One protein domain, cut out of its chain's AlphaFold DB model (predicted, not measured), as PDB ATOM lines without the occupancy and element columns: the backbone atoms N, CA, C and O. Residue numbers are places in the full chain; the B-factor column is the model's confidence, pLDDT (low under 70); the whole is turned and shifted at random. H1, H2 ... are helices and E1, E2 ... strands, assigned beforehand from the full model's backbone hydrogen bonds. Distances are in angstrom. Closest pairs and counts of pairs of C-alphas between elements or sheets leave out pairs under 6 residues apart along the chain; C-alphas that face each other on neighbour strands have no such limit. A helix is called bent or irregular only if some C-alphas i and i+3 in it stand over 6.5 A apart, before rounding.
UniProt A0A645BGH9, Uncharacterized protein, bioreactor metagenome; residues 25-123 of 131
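This is residues 25 to 123 of the 131 residues of an uncharacterized protein of bioreactor metagenome (UniProt A0A645BGH9). A four-stranded sheet forms a wall, with H1 lying over its edge strand E3 and H3 standing up from the same face; no named helix covers the other face. H2 is set away from the sheet, and the stretch of residues 47 to 66, with no named element, runs between H1 and H2, passing close to the middle of the domain. The 99 printed residues hold three named helices and four named strands, in the order E1 H1 H2 H3 E2 E3 E4, and the class is mixed, helices and strands. The sheet is mixed, in the order E1 E2 E4 E3. The whole is compact, with a radius of gyration of the C-alphas of 13.4 A and spans of 39 by 37 by 21 A.

Start with the sheet at C-alpha 26, (-22.288, -29.966, -44.287), where E1, residues 26 to 29, begins; it is 9.6 A long. E2, residues 92 to 97, is 14.1 A, and E3, residues 104 to 109, is 15.5 A. E4, residues 112 to 116, is 13.3 A and ends at C-alpha 116, (-14.209, -16.412, -38.075). H1, residues 37 to 46, is 12.6 A; it is neither bent nor irregular, but only just: C-alphas 43 and 46 are 6.1 A apart. H2, residues 67 to 73, is 10.0 A. Find H3, residues 77 to 88, from C-alpha 77 at (-9.582, -36.940, -25.748); it is 16.4 A.

Look first at E2 and E4, parallel at 17 degrees, with N 97 and O 115 at 2.8 A. E1, an edge strand, is parallel to E2 at 11 degrees, with N 96 and O 28 at 2.8 A. E3, the other edge strand, forms a hairpin with E4, antiparallel at 156 degrees, with N 114 and O 106 at 2.8 A. H1 is on the sheet over E3, at a height of 11.2 A, and runs along the strands, at 4 degrees to E3 on the local plane; their closest C-alphas, those of Leu 39 and Thr 106, are 6.8 A apart. H3 is on the same face, at a height of 12.0 A, over E4 and only just over E2, on which 3 of its C-alphas fall. It stands up from the sheet at 50 degrees; its closest C-alpha pair with E3 is Lys 87 and Thr 109, 6.4 A. H2 is not on the sheet, and it is apart from H1 and H3. E1, the three helices and E2 make a strand-helix-strand unit, two parallel neighbour strands with helices between. In H1, H2 and H3 every O i to N i+4 pair is within hydrogen-bond range.

The two C-alphas farthest apart, those of Pro 25 and Pro 67, are 39.3 A apart. The printed part has no cut. The link from H1 to H2, 20 residues, is long. The mean pLDDT of the printed part is 97.1, and no printed residue is under 70.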
ATOM      1  N   PRO A  25     -23.792 -32.366 -48.196       96.25
ATOM      2  CA  PRO A  25     -22.811 -31.354 -47.819       96.25
ATOM      3  C   PRO A  25     -23.153 -30.725 -46.464       96.25
ATOM      4  O   PRO A  25     -24.314 -30.416 -46.191       96.25
ATOM      5  N   LEU A  26     -22.137 -30.523 -45.627       97.06
ATOM      6  CA  LEU A  26     -22.288 -29.966 -44.287       97.06
ATOM      7  C   LEU A  26     -21.585 -28.617 -44.161       97.06
ATOM      8  O   LEU A  26     -20.503 -28.400 -44.707       97.06
ATOM      9  N   ILE A  27     -22.182 -27.746 -43.352       97.38
ATOM     10  CA  ILE A  27     -21.540 -26.559 -42.790       97.38
ATOM     11  C   ILE A  27     -21.584 -26.724 -41.275       97.38
ATOM     12  O   ILE A  27     -22.654 -26.945 -40.703       97.38
ATOM     13  N   LEU A  28     -20.430 -26.630 -40.619       97.75
ATOM     14  CA  LEU A  28     -20.347 -26.728 -39.165       97.75
ATOM     15  C   LEU A  28     -20.363 -25.329 -38.555       97.75
ATOM     16  O   LEU A  28     -19.430 -24.558 -38.749       97.75
ATOM     17  N   LEU A  29     -21.403 -25.029 -37.780       97.50
ATOM     18  CA  LEU A  29     -21.500 -23.798 -36.999       97.50
ATOM     19  C   LEU A  29     -21.106 -24.072 -35.547       97.50
ATOM     20  O   LEU A  29     -21.650 -24.994 -34.924       97.50
ATOM     21  N   MET A  30     -20.213 -23.259 -34.994       97.06
ATOM     22  CA  MET A  30     -19.813 -23.308 -33.583       97.06
ATOM     23  C   MET A  30     -19.392 -21.931 -33.063       97.06
ATOM     24  O   MET A  30     -19.289 -20.982 -33.833       97.06
ATOM     25  N   HIS A  31     -19.189 -21.797 -31.752       97.00
ATOM     26  CA  HIS A  31     -18.819 -20.510 -31.166       97.00
ATOM     27  C   HIS A  31     -17.308 -20.281 -31.246       97.00
ATOM     28  O   HIS A  31     -16.868 -19.319 -31.882       97.00
ATOM     29  N   ASN A  32     -16.523 -21.185 -30.656       98.12
ATOM     30  CA  ASN A  32     -15.075 -21.036 -30.525       98.12
ATOM     31  C   ASN A  32     -14.373 -21.685 -31.733       98.12
ATOM     32  O   ASN A  32     -14.685 -22.832 -32.063       98.12
ATOM     33  N   PRO A  33     -13.442 -20.999 -32.410       98.38
ATOM     34  CA  PRO A  33     -12.745 -21.560 -33.565       98.38
ATOM     35  C   PRO A  33     -11.772 -22.681 -33.178       98.38
ATOM     36  O   PRO A  33     -11.193 -22.674 -32.091       98.38
ATOM     37  N   ILE A  34     -11.563 -23.629 -34.093       98.62
ATOM     38  CA  ILE A  34     -10.547 -24.681 -33.982       98.62
ATOM     39  C   ILE A  34      -9.167 -24.081 -34.242       98.62
ATOM     40  O   ILE A  34      -8.992 -23.214 -35.100       98.62
ATOM     41  N   HIS A  35      -8.188 -24.575 -33.498       98.62
ATOM     42  CA  HIS A  35      -6.789 -24.232 -33.640       98.62
ATOM     43  C   HIS A  35      -6.254 -24.463 -35.068       98.62
ATOM     44  O   HIS A  35      -6.374 -25.553 -35.632       98.62
ATOM     45  N   THR A  36      -5.565 -23.448 -35.591       98.56
ATOM     46  CA  THR A  36      -4.557 -23.562 -36.652       98.56
ATOM     47  C   THR A  36      -3.309 -22.806 -36.203       98.56
ATOM     48  O   THR A  36      -3.430 -21.828 -35.462       98.56
ATOM     49  N   ASP A  37      -2.124 -23.212 -36.665       98.25
ATOM     50  CA  ASP A  37      -0.872 -22.523 -36.306       98.25
ATOM     51  C   ASP A  37      -0.904 -21.038 -36.692       98.25
ATOM     52  O   ASP A  37      -0.403 -20.168 -35.976       98.25
ATOM     53  N   GLU A  38      -1.537 -20.742 -37.826       98.44
ATOM     54  CA  GLU A  38      -1.719 -19.391 -38.340       98.44
ATOM     55  C   GLU A  38      -2.597 -18.545 -37.406       98.44
ATOM     56  O   GLU A  38      -2.180 -17.474 -36.959       98.44
ATOM     57  N   LEU A  39      -3.781 -19.049 -37.042       98.56
ATOM     58  CA  LEU A  39      -4.705 -18.342 -36.158       98.56
ATOM     59  C   LEU A  39      -4.157 -18.243 -34.728       98.56
ATOM     60  O   LEU A  39      -4.341 -17.231 -34.051       98.56
ATOM     61  N   TYR A  40      -3.433 -19.262 -34.267       98.62
ATOM     62  CA  TYR A  40      -2.724 -19.218 -32.993       98.62
ATOM     63  C   TYR A  40      -1.671 -18.110 -32.984       98.62
ATOM     64  O   TYR A  40      -1.614 -17.316 -32.042       98.62
ATOM     65  N   ARG A  41      -0.869 -17.999 -34.049       98.44
ATOM     66  CA  ARG A  41       0.115 -16.922 -34.202       98.44
ATOM     67  C   ARG A  41      -0.555 -15.551 -34.242       98.44
ATOM     68  O   ARG A  41      -0.057 -14.629 -33.590       98.44
ATOM     69  N   GLU A  42      -1.669 -15.409 -34.956       98.69
ATOM     70  CA  GLU A  42      -2.453 -14.169 -34.978       98.69
ATOM     71  C   GLU A  42      -2.852 -13.757 -33.554       98.69
ATOM     72  O   GLU A  42      -2.641 -12.615 -33.137       98.69
ATOM     73  N   MET A  43      -3.345 -14.699 -32.754       98.50
ATOM     74  CA  MET A  43      -3.799 -14.415 -31.395       98.50
ATOM     75  C   MET A  43      -2.653 -14.137 -30.418       98.50
ATOM     76  O   MET A  43      -2.685 -13.142 -29.687       98.50
ATOM     77  N   MET A  44      -1.627 -14.986 -30.411       98.25
ATOM     78  CA  MET A  44      -0.566 -14.938 -29.403       98.25
ATOM     79  C   MET A  44       0.539 -13.939 -29.737       98.25
ATOM     80  O   MET A  44       1.066 -13.285 -28.840       98.25
ATOM     81  N   VAL A  45       0.894 -13.786 -31.014       97.81
ATOM     82  CA  VAL A  45       2.045 -12.969 -31.435       97.81
ATOM     83  C   VAL A  45       1.603 -11.599 -31.931       97.81
ATOM     84  O   VAL A  45       2.148 -10.585 -31.492       97.81
ATOM     85  N   ILE A  46       0.624 -11.556 -32.837       98.12
ATOM     86  CA  ILE A  46       0.191 -10.302 -33.471       98.12
ATOM     87  C   ILE A  46      -0.693  -9.505 -32.513       98.12
ATOM     88  O   ILE A  46      -0.401  -8.347 -32.207       98.12
ATOM     89  N   ARG A  47      -1.733 -10.145 -31.971       97.50
ATOM     90  CA  ARG A  47      -2.702  -9.519 -31.057       97.50
ATOM     91  C   ARG A  47      -2.301  -9.575 -29.588       97.50
ATOM     92  O   ARG A  47      -2.956  -8.926 -28.773       97.50
ATOM     93  N   LYS A  48      -1.236 -10.315 -29.258       97.56
ATOM     94  CA  LYS A  48      -0.631 -10.397 -27.915       97.56
ATOM     95  C   LYS A  48      -1.658 -10.699 -26.821       97.56
ATOM     96  O   LYS A  48      -1.690 -10.044 -25.779       97.56
ATOM     97  N   ARG A  49      -2.552 -11.649 -27.094       97.88
ATOM     98  CA  ARG A  49      -3.574 -12.088 -26.142       97.88
ATOM     99  C   ARG A  49      -2.945 -12.984 -25.074       97.88
ATOM    100  O   ARG A  49      -1.903 -13.586 -25.294       97.88
ATOM    101  N   GLU A  50      -3.595 -13.067 -23.915       96.75
ATOM    102  CA  GLU A  50      -3.147 -13.916 -22.795       96.75
ATOM    103  C   GLU A  50      -3.238 -15.421 -23.107       96.75
ATOM    104  O   GLU A  50      -2.544 -16.233 -22.509       96.75
ATOM    105  N   CYS A  51      -4.110 -15.793 -24.043       97.75
ATOM    106  CA  CYS A  51      -4.275 -17.135 -24.585       97.75
ATOM    107  C   CYS A  51      -4.891 -17.027 -25.986       97.75
ATOM    108  O   CYS A  51      -5.397 -15.963 -26.364       97.75
ATOM    109  N   ALA A  52      -4.858 -18.107 -26.767       97.81
ATOM    110  CA  ALA A  52      -5.317 -18.036 -28.149       97.81
ATOM    111  C   ALA A  52      -6.847 -18.013 -28.269       97.81
ATOM    112  O   ALA A  52      -7.357 -17.574 -29.294       97.81
ATOM    113  N   TYR A  53      -7.577 -18.444 -27.232       98.06
ATOM    114  CA  TYR A  53      -9.035 -18.591 -27.265       98.06
ATOM    115  C   TYR A  53      -9.510 -19.520 -28.403       98.06
ATOM    116  O   TYR A  53     -10.541 -19.283 -29.033       98.06
ATOM    117  N   LEU A  54      -8.742 -20.587 -28.659       98.38
ATOM    118  CA  LEU A  54      -8.985 -21.582 -29.708       98.38
ATOM    119  C   LEU A  54      -9.220 -22.962 -29.092       98.38
ATOM    120  O   LEU A  54      -8.644 -23.297 -28.057       98.38
ATOM    121  N   VAL A  55     -10.019 -23.783 -29.763       98.12
ATOM    122  CA  VAL A  55     -10.295 -25.171 -29.372       98.12
ATOM    123  C   VAL A  55      -9.240 -26.107 -29.954       98.12
ATOM    124  O   VAL A  55      -8.897 -25.994 -31.131       98.12
ATOM    125  N   GLY A  56      -8.737 -27.045 -29.148       97.94
ATOM    126  CA  GLY A  56      -7.767 -28.046 -29.607       97.94
ATOM    127  C   GLY A  56      -6.361 -27.513 -29.858       97.94
ATOM    128  O   GLY A  56      -5.687 -27.994 -30.762       97.94
ATOM    129  N   THR A  57      -5.929 -26.507 -29.093       98.31
ATOM    130  CA  THR A  57      -4.535 -26.045 -29.157       98.31
ATOM    131  C   THR A  57      -3.598 -27.146 -28.631       98.31
ATOM    132  O   THR A  57      -3.874 -27.671 -27.549       98.31
ATOM    133  N   PRO A  58      -2.520 -27.498 -29.362       97.06
ATOM    134  CA  PRO A  58      -1.518 -28.470 -28.925       97.06
ATOM    135  C   PRO A  58      -0.958 -28.185 -27.527       97.06
ATOM    136  O   PRO A  58      -0.720 -27.031 -27.164       97.06
ATOM    137  N   GLU A  59      -0.720 -29.242 -26.746       95.25
ATOM    138  CA  GLU A  59      -0.316 -29.156 -25.334       95.25
ATOM    139  C   GLU A  59       0.960 -28.319 -25.141       95.25
ATOM    140  O   GLU A  59       1.052 -27.514 -24.215       95.25
ATOM    141  N   GLU A  60       1.921 -28.441 -26.054       95.75
ATOM    142  CA  GLU A  60       3.184 -27.705 -26.043       95.75
ATOM    143  C   GLU A  60       3.011 -26.187 -26.196       95.75
ATOM    144  O   GLU A  60       3.817 -25.414 -25.675       95.75
ATOM    145  N   GLN A  61       1.948 -25.743 -26.868       97.31
ATOM    146  CA  GLN A  61       1.650 -24.327 -27.075       97.31
ATOM    147  C   GLN A  61       0.870 -23.726 -25.894       97.31
ATOM    148  O   GLN A  61       0.929 -22.518 -25.661       97.31
ATOM    149  N   LEU A  62       0.218 -24.556 -25.076       96.75
ATOM    150  CA  LEU A  62      -0.525 -24.108 -23.895       96.75
ATOM    151  C   LEU A  62       0.375 -23.641 -22.740       96.75
ATOM    152  O   LEU A  62      -0.108 -22.979 -21.823       96.75
ATOM    153  N   ALA A  63       1.673 -23.958 -22.765       94.06
ATOM    154  CA  ALA A  63       2.603 -23.683 -21.665       94.06
ATOM    155  C   ALA A  63       2.700 -22.194 -21.276       94.06
ATOM    156  O   ALA A  63       3.071 -21.871 -20.149       94.06
ATOM    157  N   CYS A  64       2.373 -21.288 -22.199       94.62
ATOM    158  CA  CYS A  64       2.389 -19.845 -21.965       94.62
ATOM    159  C   CYS A  64       1.067 -19.278 -21.418       94.62
ATOM    160  O   CYS A  64       1.003 -18.087 -21.116       94.62
ATOM    161  N   TYR A  65       0.018 -20.097 -21.295       97.88
ATOM    162  CA  TYR A  65      -1.290 -19.631 -20.843       97.88
ATOM    163  C   TYR A  65      -1.319 -19.431 -19.323       97.88
ATOM    164  O   TYR A  65      -0.731 -20.221 -18.578       97.88
ATOM    165  N   PRO A  66      -2.084 -18.441 -18.832       97.88
ATOM    166  CA  PRO A  66      -2.445 -18.357 -17.424       97.88
ATOM    167  C   PRO A  66      -3.110 -19.654 -16.914       97.88
ATOM    168  O   PRO A  66      -3.845 -20.296 -17.677       97.88
ATOM    169  N   PRO A  67      -2.919 -20.054 -15.640       97.38
ATOM    170  CA  PRO A  67      -3.419 -21.330 -15.110       97.38
ATOM    171  C   PRO A  67      -4.923 -21.566 -15.303       97.38
ATOM    172  O   PRO A  67      -5.360 -22.685 -15.583       97.38
ATOM    173  N   GLU A  68      -5.735 -20.521 -15.177       96.75
ATOM    174  CA  GLU A  68      -7.179 -20.582 -15.380       96.75
ATOM    175  C   GLU A  68      -7.551 -20.820 -16.845       96.75
ATOM    176  O   GLU A  68      -8.473 -21.593 -17.119       96.75
ATOM    177  N   ARG A  69      -6.803 -20.222 -17.782       97.06
ATOM    178  CA  ARG A  69      -6.983 -20.416 -19.226       97.06
ATOM    179  C   ARG A  69      -6.504 -21.787 -19.658       97.06
ATOM    180  O   ARG A  69      -7.201 -22.444 -20.423       97.06
ATOM    181  N   LEU A  70      -5.382 -22.251 -19.110       96.75
ATOM    182  CA  LEU A  70      -4.889 -23.609 -19.312       96.75
ATOM    183  C   LEU A  70      -5.941 -24.638 -18.885       96.75
ATOM    184  O   LEU A  70      -6.301 -25.505 -19.674       96.75
ATOM    185  N   ARG A  71      -6.495 -24.516 -17.670       95.69
ATOM    186  CA  ARG A  71      -7.538 -25.435 -17.182       95.69
ATOM    187  C   ARG A  71      -8.795 -25.409 -18.052       95.69
ATOM    188  O   ARG A  71      -9.457 -26.429 -18.186       95.69
ATOM    189  N   GLN A  72      -9.141 -24.244 -18.594       95.31
ATOM    190  CA  GLN A  72     -10.329 -24.061 -19.421       95.31
ATOM    191  C   GLN A  72     -10.156 -24.594 -20.851       95.31
ATOM    192  O   GLN A  72     -11.118 -25.093 -21.418       95.31
ATOM    193  N   GLN A  73      -8.971 -24.441 -21.447       96.94
ATOM    194  CA  GLN A  73      -8.749 -24.655 -22.885       96.94
ATOM    195  C   GLN A  73      -7.907 -25.889 -23.207       96.94
ATOM    196  O   GLN A  73      -7.746 -26.215 -24.383       96.94
ATOM    197  N   ARG A  74      -7.357 -26.571 -22.194       97.62
ATOM    198  CA  ARG A  74      -6.637 -27.828 -22.399       97.62
ATOM    199  C   ARG A  74      -7.590 -28.858 -23.014       97.62
ATOM    200  O   ARG A  74      -8.565 -29.214 -22.355       97.62
ATOM    201  N   PRO A  75      -7.323 -29.341 -24.238       97.06
ATOM    202  CA  PRO A  75      -8.215 -30.277 -24.896       97.06
ATOM    203  C   PRO A  75      -8.174 -31.641 -24.207       97.06
ATOM    204  O   PRO A  75      -7.123 -32.108 -23.766       97.06
ATOM    205  N   ASP A  76      -9.328 -32.292 -24.146       95.94
ATOM    206  CA  ASP A  76      -9.451 -33.685 -23.738       95.94
ATOM    207  C   ASP A  76      -9.533 -34.621 -24.956       95.94
ATOM    208  O   ASP A  76      -9.575 -34.193 -26.112       95.94
ATOM    209  N   ALA A  77      -9.547 -35.930 -24.695       95.25
ATOM    210  CA  ALA A  77      -9.582 -36.940 -25.748       95.25
ATOM    211  C   ALA A  77     -10.827 -36.818 -26.648       95.25
ATOM    212  O   ALA A  77     -10.720 -37.006 -27.858       95.25
ATOM    213  N   ALA A  78     -11.987 -36.469 -26.080       95.06
ATOM    214  CA  ALA A  78     -13.224 -36.290 -26.838       95.06
ATOM    215  C   ALA A  78     -13.132 -35.085 -27.787       95.06
ATOM    216  O   ALA A  78     -13.503 -35.181 -28.958       95.06
ATOM    217  N   THR A  79     -12.563 -33.977 -27.313       97.31
ATOM    218  CA  THR A  79     -12.315 -32.768 -28.105       97.31
ATOM    219  C   THR A  79     -11.357 -33.043 -29.259       97.31
ATOM    220  O   THR A  79     -11.633 -32.641 -30.388       97.31
ATOM    221  N   LEU A  80     -10.256 -33.755 -29.001       97.25
ATOM    222  CA  LEU A  80      -9.293 -34.124 -30.043       97.25
ATOM    223  C   LEU A  80      -9.924 -35.059 -31.084       97.25
ATOM    224  O   LEU A  80      -9.831 -34.784 -32.278       97.25
ATOM    225  N   ALA A  81     -10.652 -36.089 -30.646       96.69
ATOM    226  CA  ALA A  81     -11.359 -36.999 -31.545       96.69
ATOM    227  C   ALA A  81     -12.400 -36.272 -32.414       96.69
ATOM    228  O   ALA A  81     -12.553 -36.579 -33.595       96.69
ATOM    229  N   PHE A  82     -13.097 -35.281 -31.850       97.12
ATOM    230  CA  PHE A  82     -14.033 -34.453 -32.604       97.12
ATOM    231  C   PHE A  82     -13.334 -33.625 -33.686       97.12
ATOM    232  O   PHE A  82     -13.802 -33.578 -34.822       97.12
ATOM    233  N   ILE A  83     -12.211 -32.985 -33.354       97.75
ATOM    234  CA  ILE A  83     -11.434 -32.194 -34.318       97.75
ATOM    235  C   ILE A  83     -10.896 -33.076 -35.447       97.75
ATOM    236  O   ILE A  83     -10.955 -32.665 -36.608       97.75
ATOM    237  N   ASP A  84     -10.412 -34.275 -35.132       97.56
ATOM    238  CA  ASP A  84      -9.937 -35.226 -36.139       97.56
ATOM    239  C   ASP A  84     -11.068 -35.644 -37.090       97.56
ATOM    240  O   ASP A  84     -10.887 -35.644 -38.310       97.56
ATOM    241  N   GLU A  85     -12.266 -35.914 -36.567       97.25
ATOM    242  CA  GLU A  85     -13.435 -36.236 -37.390       97.25
ATOM    243  C   GLU A  85     -13.842 -35.050 -38.282       97.25
ATOM    244  O   GLU A  85     -14.122 -35.223 -39.468       97.25
ATOM    245  N   VAL A  86     -13.820 -33.825 -37.749       97.62
ATOM    246  CA  VAL A  86     -14.083 -32.599 -38.517       97.62
ATOM    247  C   VAL A  86     -13.093 -32.448 -39.669       97.62
ATOM    248  O   VAL A  86     -13.504 -32.185 -40.797       97.62
ATOM    249  N   LYS A  87     -11.795 -32.641 -39.410       97.75
ATOM    250  CA  LYS A  87     -10.737 -32.512 -40.424       97.75
ATOM    251  C   LYS A  87     -10.785 -33.621 -41.477       97.75
ATOM    252  O   LYS A  87     -10.305 -33.418 -42.589       97.75
ATOM    253  N   THR A  88     -11.349 -34.780 -41.156       97.44
ATOM    254  CA  THR A  88     -11.393 -35.938 -42.062       97.44
ATOM    255  C   THR A  88     -12.749 -36.149 -42.739       97.44
ATOM    256  O   THR A  88     -12.832 -36.946 -43.671       97.44
ATOM    257  N   CYS A  89     -13.801 -35.422 -42.343       97.25
ATOM    258  CA  CYS A  89     -15.146 -35.543 -42.909       97.25
ATOM    259  C   CYS A  89     -15.240 -34.936 -44.329       97.25
ATOM    260  O   CYS A  89     -15.236 -33.712 -44.474       97.25
ATOM    261  N   PRO A  90     -15.410 -35.744 -45.397       95.38
ATOM    262  CA  PRO A  90     -15.430 -35.236 -46.777       95.38
ATOM    263  C   PRO A  90     -16.694 -34.432 -47.132       95.38
ATOM    264  O   PRO A  90     -16.705 -33.645 -48.090       95.38
ATOM    265  N   GLN A  91     -17.784 -34.633 -46.386       96.31
ATOM    266  CA  GLN A  91     -19.033 -33.893 -46.549       96.31
ATOM    267  C   GLN A  91     -18.912 -32.447 -46.059       96.31
ATOM    268  O   GLN A  91     -19.640 -31.586 -46.555       96.31
ATOM    269  N   LEU A  92     -18.021 -32.170 -45.105       97.25
ATOM    270  CA  LEU A  92     -17.880 -30.850 -44.506       97.25
ATOM    271  C   LEU A  92     -17.203 -29.880 -45.481       97.25
ATOM    272  O   LEU A  92     -16.106 -30.140 -45.968       97.25
ATOM    273  N   LYS A  93     -17.882 -28.769 -45.784       96.88
ATOM    274  CA  LYS A  93     -17.432 -27.772 -46.772       96.88
ATOM    275  C   LYS A  93     -16.893 -26.497 -46.147       96.88
ATOM    276  O   LYS A  93     -16.032 -25.850 -46.728       96.88
ATOM    277  N   ALA A  94     -17.374 -26.150 -44.959       97.75
ATOM    278  CA  ALA A  94     -16.899 -24.989 -44.229       97.75
ATOM    279  C   ALA A  94     -17.148 -25.135 -42.731       97.75
ATOM    280  O   ALA A  94     -18.104 -25.784 -42.289       97.75
ATOM    281  N   VAL A  95     -16.306 -24.454 -41.965       98.19
ATOM    282  CA  VAL A  95     -16.501 -24.206 -40.542       98.19
ATOM    283  C   VAL A  95     -16.773 -22.723 -40.333       98.19
ATOM    284  O   VAL A  95     -15.980 -21.886 -40.752       98.19
ATOM    285  N   LEU A  96     -17.870 -22.395 -39.656       98.12
ATOM    286  CA  LEU A  96     -18.223 -21.030 -39.279       98.12
ATOM    287  C   LEU A  96     -18.112 -20.883 -37.761       98.12
ATOM    288  O   LEU A  96     -18.792 -21.587 -37.009       98.12
ATOM    289  N   ALA A  97     -17.259 -19.961 -37.329       98.00
ATOM    290  CA  ALA A  97     -17.000 -19.649 -35.933       98.00
ATOM    291  C   ALA A  97     -17.084 -18.139 -35.666       98.00
ATOM    292  O   ALA A  97     -17.115 -17.313 -36.583       98.00
ATOM    293  N   GLY A  98     -17.122 -17.776 -34.387       96.44
ATOM    294  CA  GLY A  98     -17.081 -16.392 -33.931       96.44
ATOM    295  C   GLY A  98     -16.045 -16.235 -32.828       96.44
ATOM    296  O   GLY A  98     -14.884 -16.595 -33.005       96.44
ATOM    297  N   HIS A  99     -16.488 -15.712 -31.685       97.44
ATOM    298  CA  HIS A  99     -15.741 -15.634 -30.426       97.44
ATOM    299  C   HIS A  99     -14.563 -14.644 -30.395       97.44
ATOM    300  O   HIS A  99     -14.394 -13.925 -29.414       97.44
ATOM    301  N   LEU A 100     -13.777 -14.540 -31.466       97.38
ATOM    302  CA  LEU A 100     -12.566 -13.712 -31.475       97.38
ATOM    303  C   LEU A 100     -12.836 -12.219 -31.712       97.38
ATOM    304  O   LEU A 100     -11.952 -11.400 -31.481       97.38
ATOM    305  N   HIS A 101     -14.059 -11.864 -32.123       96.81
ATOM    306  CA  HIS A 101     -14.511 -10.486 -32.374       96.81
ATOM    307  C   HIS A 101     -13.722  -9.752 -33.476       96.81
ATOM    308  O   HIS A 101     -13.565  -8.536 -33.426       96.81
ATOM    309  N   PHE A 102     -13.217 -10.484 -34.470       97.00
ATOM    310  CA  PHE A 102     -12.704  -9.939 -35.727       97.00
ATOM    311  C   PHE A 102     -12.893 -10.961 -36.849       97.00
ATOM    312  O   PHE A 102     -13.035 -12.156 -36.588       97.00
ATOM    313  N   HIS A 103     -12.881 -10.500 -38.098       97.62
ATOM    314  CA  HIS A 103     -12.903 -11.394 -39.251       97.62
ATOM    315  C   HIS A 103     -11.546 -12.063 -39.462       97.62
ATOM    316  O   HIS A 103     -10.519 -11.388 -39.501       97.62
ATOM    317  N   TYR A 104     -11.553 -13.381 -39.644       98.00
ATOM    318  CA  TYR A 104     -10.362 -14.139 -40.021       98.00
ATOM    319  C   TYR A 104     -10.747 -15.352 -40.866       98.00
ATOM    320  O   TYR A 104     -11.874 -15.848 -40.786       98.00
ATOM    321  N   GLU A 105      -9.818 -15.826 -41.681       97.56
ATOM    322  CA  GLU A 105      -9.955 -17.036 -42.486       97.56
ATOM    323  C   GLU A 105      -8.702 -17.869 -42.323       97.56
ATOM    324  O   GLU A 105      -7.599 -17.337 -42.363       97.56
ATOM    325  N   THR A 106      -8.867 -19.169 -42.131       98.06
ATOM    326  CA  THR A 106      -7.727 -20.077 -42.046       98.06
ATOM    327  C   THR A 106      -8.118 -21.458 -42.547       98.06
ATOM    328  O   THR A 106      -9.264 -21.892 -42.393       98.06
ATOM    329  N   ALA A 107      -7.173 -22.155 -43.163       97.81
ATOM    330  CA  ALA A 107      -7.376 -23.513 -43.642       97.81
ATOM    331  C   ALA A 107      -7.229 -24.509 -42.478       97.81
ATOM    332  O   ALA A 107      -6.170 -24.592 -41.858       97.81
ATOM    333  N   LEU A 108      -8.275 -25.288 -42.188       97.56
ATOM    334  CA  LEU A 108      -8.191 -26.433 -41.266       97.56
ATOM    335  C   LEU A 108      -7.533 -27.640 -41.935       97.56
ATOM    336  O   LEU A 108      -6.843 -28.421 -41.279       97.56
ATOM    337  N   THR A 109      -7.766 -27.783 -43.238       96.94
ATOM    338  CA  THR A 109      -7.112 -28.731 -44.145       96.94
ATOM    339  C   THR A 109      -6.944 -28.049 -45.510       96.94
ATOM    340  O   THR A 109      -7.524 -26.982 -45.717       96.94
ATOM    341  N   PRO A 110      -6.223 -28.643 -46.481       95.44
ATOM    342  CA  PRO A 110      -6.100 -28.064 -47.822       95.44
ATOM    343  C   PRO A 110      -7.430 -27.797 -48.546       95.44
ATOM    344  O   PRO A 110      -7.448 -27.038 -49.508       95.44
ATOM    345  N   THR A 111      -8.527 -28.431 -48.118       94.50
ATOM    346  CA  THR A 111      -9.849 -28.328 -48.754       94.50
ATOM    347  C   THR A 111     -10.953 -27.854 -47.810       94.50
ATOM    348  O   THR A 111     -12.102 -27.762 -48.236       94.50
ATOM    349  N   LEU A 112     -10.640 -27.573 -46.541       97.44
ATOM    350  CA  LEU A 112     -11.612 -27.140 -45.539       97.44
ATOM    351  C   LEU A 112     -11.192 -25.810 -44.921       97.44
ATOM    352  O   LEU A 112     -10.203 -25.738 -44.187       97.44
ATOM    353  N   THR A 113     -12.002 -24.783 -45.153       97.75
ATOM    354  CA  THR A 113     -11.787 -23.437 -44.613       97.75
ATOM    355  C   THR A 113     -12.613 -23.210 -43.348       97.75
ATOM    356  O   THR A 113     -13.791 -23.577 -43.272       97.75
ATOM    357  N   GLN A 114     -11.993 -22.568 -42.360       98.31
ATOM    358  CA  GLN A 114     -12.649 -21.997 -41.193       98.31
ATOM    359  C   GLN A 114     -12.752 -20.481 -41.334       98.31
ATOM    360  O   GLN A 114     -11.750 -19.784 -41.501       98.31
ATOM    361  N   TYR A 115     -13.970 -19.981 -41.179       98.31
ATOM    362  CA  TYR A 115     -14.308 -18.570 -41.202       98.31
ATOM    363  C   TYR A 115     -14.643 -18.109 -39.791       98.31
ATOM    364  O   TYR A 115     -15.585 -18.605 -39.172       98.31
ATOM    365  N   ILE A 116     -13.898 -17.128 -39.302       98.25
ATOM    366  CA  ILE A 116     -14.209 -16.412 -38.075       98.25
ATOM    367  C   ILE A 116     -14.933 -15.129 -38.473       98.25
ATOM    368  O   ILE A 116     -14.450 -14.351 -39.302       98.25
ATOM    369  N   THR A 117     -16.125 -14.937 -37.920       97.38
ATOM    370  CA  THR A 117     -16.908 -13.710 -38.085       97.38
ATOM    371  C   THR A 117     -16.757 -12.854 -36.841       97.38
ATOM    372  O   THR A 117     -16.803 -13.362 -35.717       97.38
ATOM    373  N   GLY A 118     -16.541 -11.557 -37.043       96.06
ATOM    374  CA  GLY A 118     -16.395 -10.632 -35.938       96.06
ATOM    375  C   GLY A 118     -17.717 -10.288 -35.250       96.06
ATOM    376  O   GLY A 118     -18.721 -10.996 -35.368       96.06
ATOM    377  N   ALA A 119     -17.691  -9.261 -34.409       94.19
ATOM    378  CA  ALA A 119     -18.716  -9.067 -33.390       94.19
ATOM    379  C   ALA A 119     -19.964  -8.348 -33.923       94.19
ATOM    380  O   ALA A 119     -19.924  -7.164 -34.246       94.19
ATOM    381  N   GLY A 120     -21.122  -9.011 -33.871       92.31
ATOM    382  CA  GLY A 120     -22.396  -8.379 -34.240       92.31
ATOM    383  C   GLY A 120     -22.736  -7.131 -33.409       92.31
ATOM    384  O   GLY A 120     -23.348  -6.200 -33.920       92.31
ATOM    385  N   PHE A 121     -22.280  -7.046 -32.151       92.81
ATOM    386  CA  PHE A 121     -22.462  -5.847 -31.318       92.81
ATOM    387  C   PHE A 121     -21.591  -4.651 -31.753       92.81
ATOM    388  O   PHE A 121     -21.824  -3.536 -31.294       92.81
ATOM    389  N   HIS A 122     -20.623  -4.859 -32.651       93.19
ATOM    390  CA  HIS A 122     -19.904  -3.798 -33.366       93.19
ATOM    391  C   HIS A 122     -20.551  -3.449 -34.719       93.19
ATOM    392  O   HIS A 122     -20.000  -2.653 -35.475       93.19
ATOM    393  N   GLY A 123     -21.709  -4.032 -35.045       95.19
ATOM    394  CA  GLY A 123     -22.336  -3.880 -36.360       95.19
ATOM    395  C   GLY A 123     -21.626  -4.662 -37.467       95.19
ATOM    396  O   GLY A 123     -21.838  -4.373 -38.642       95.19
TER     397      GLY A 123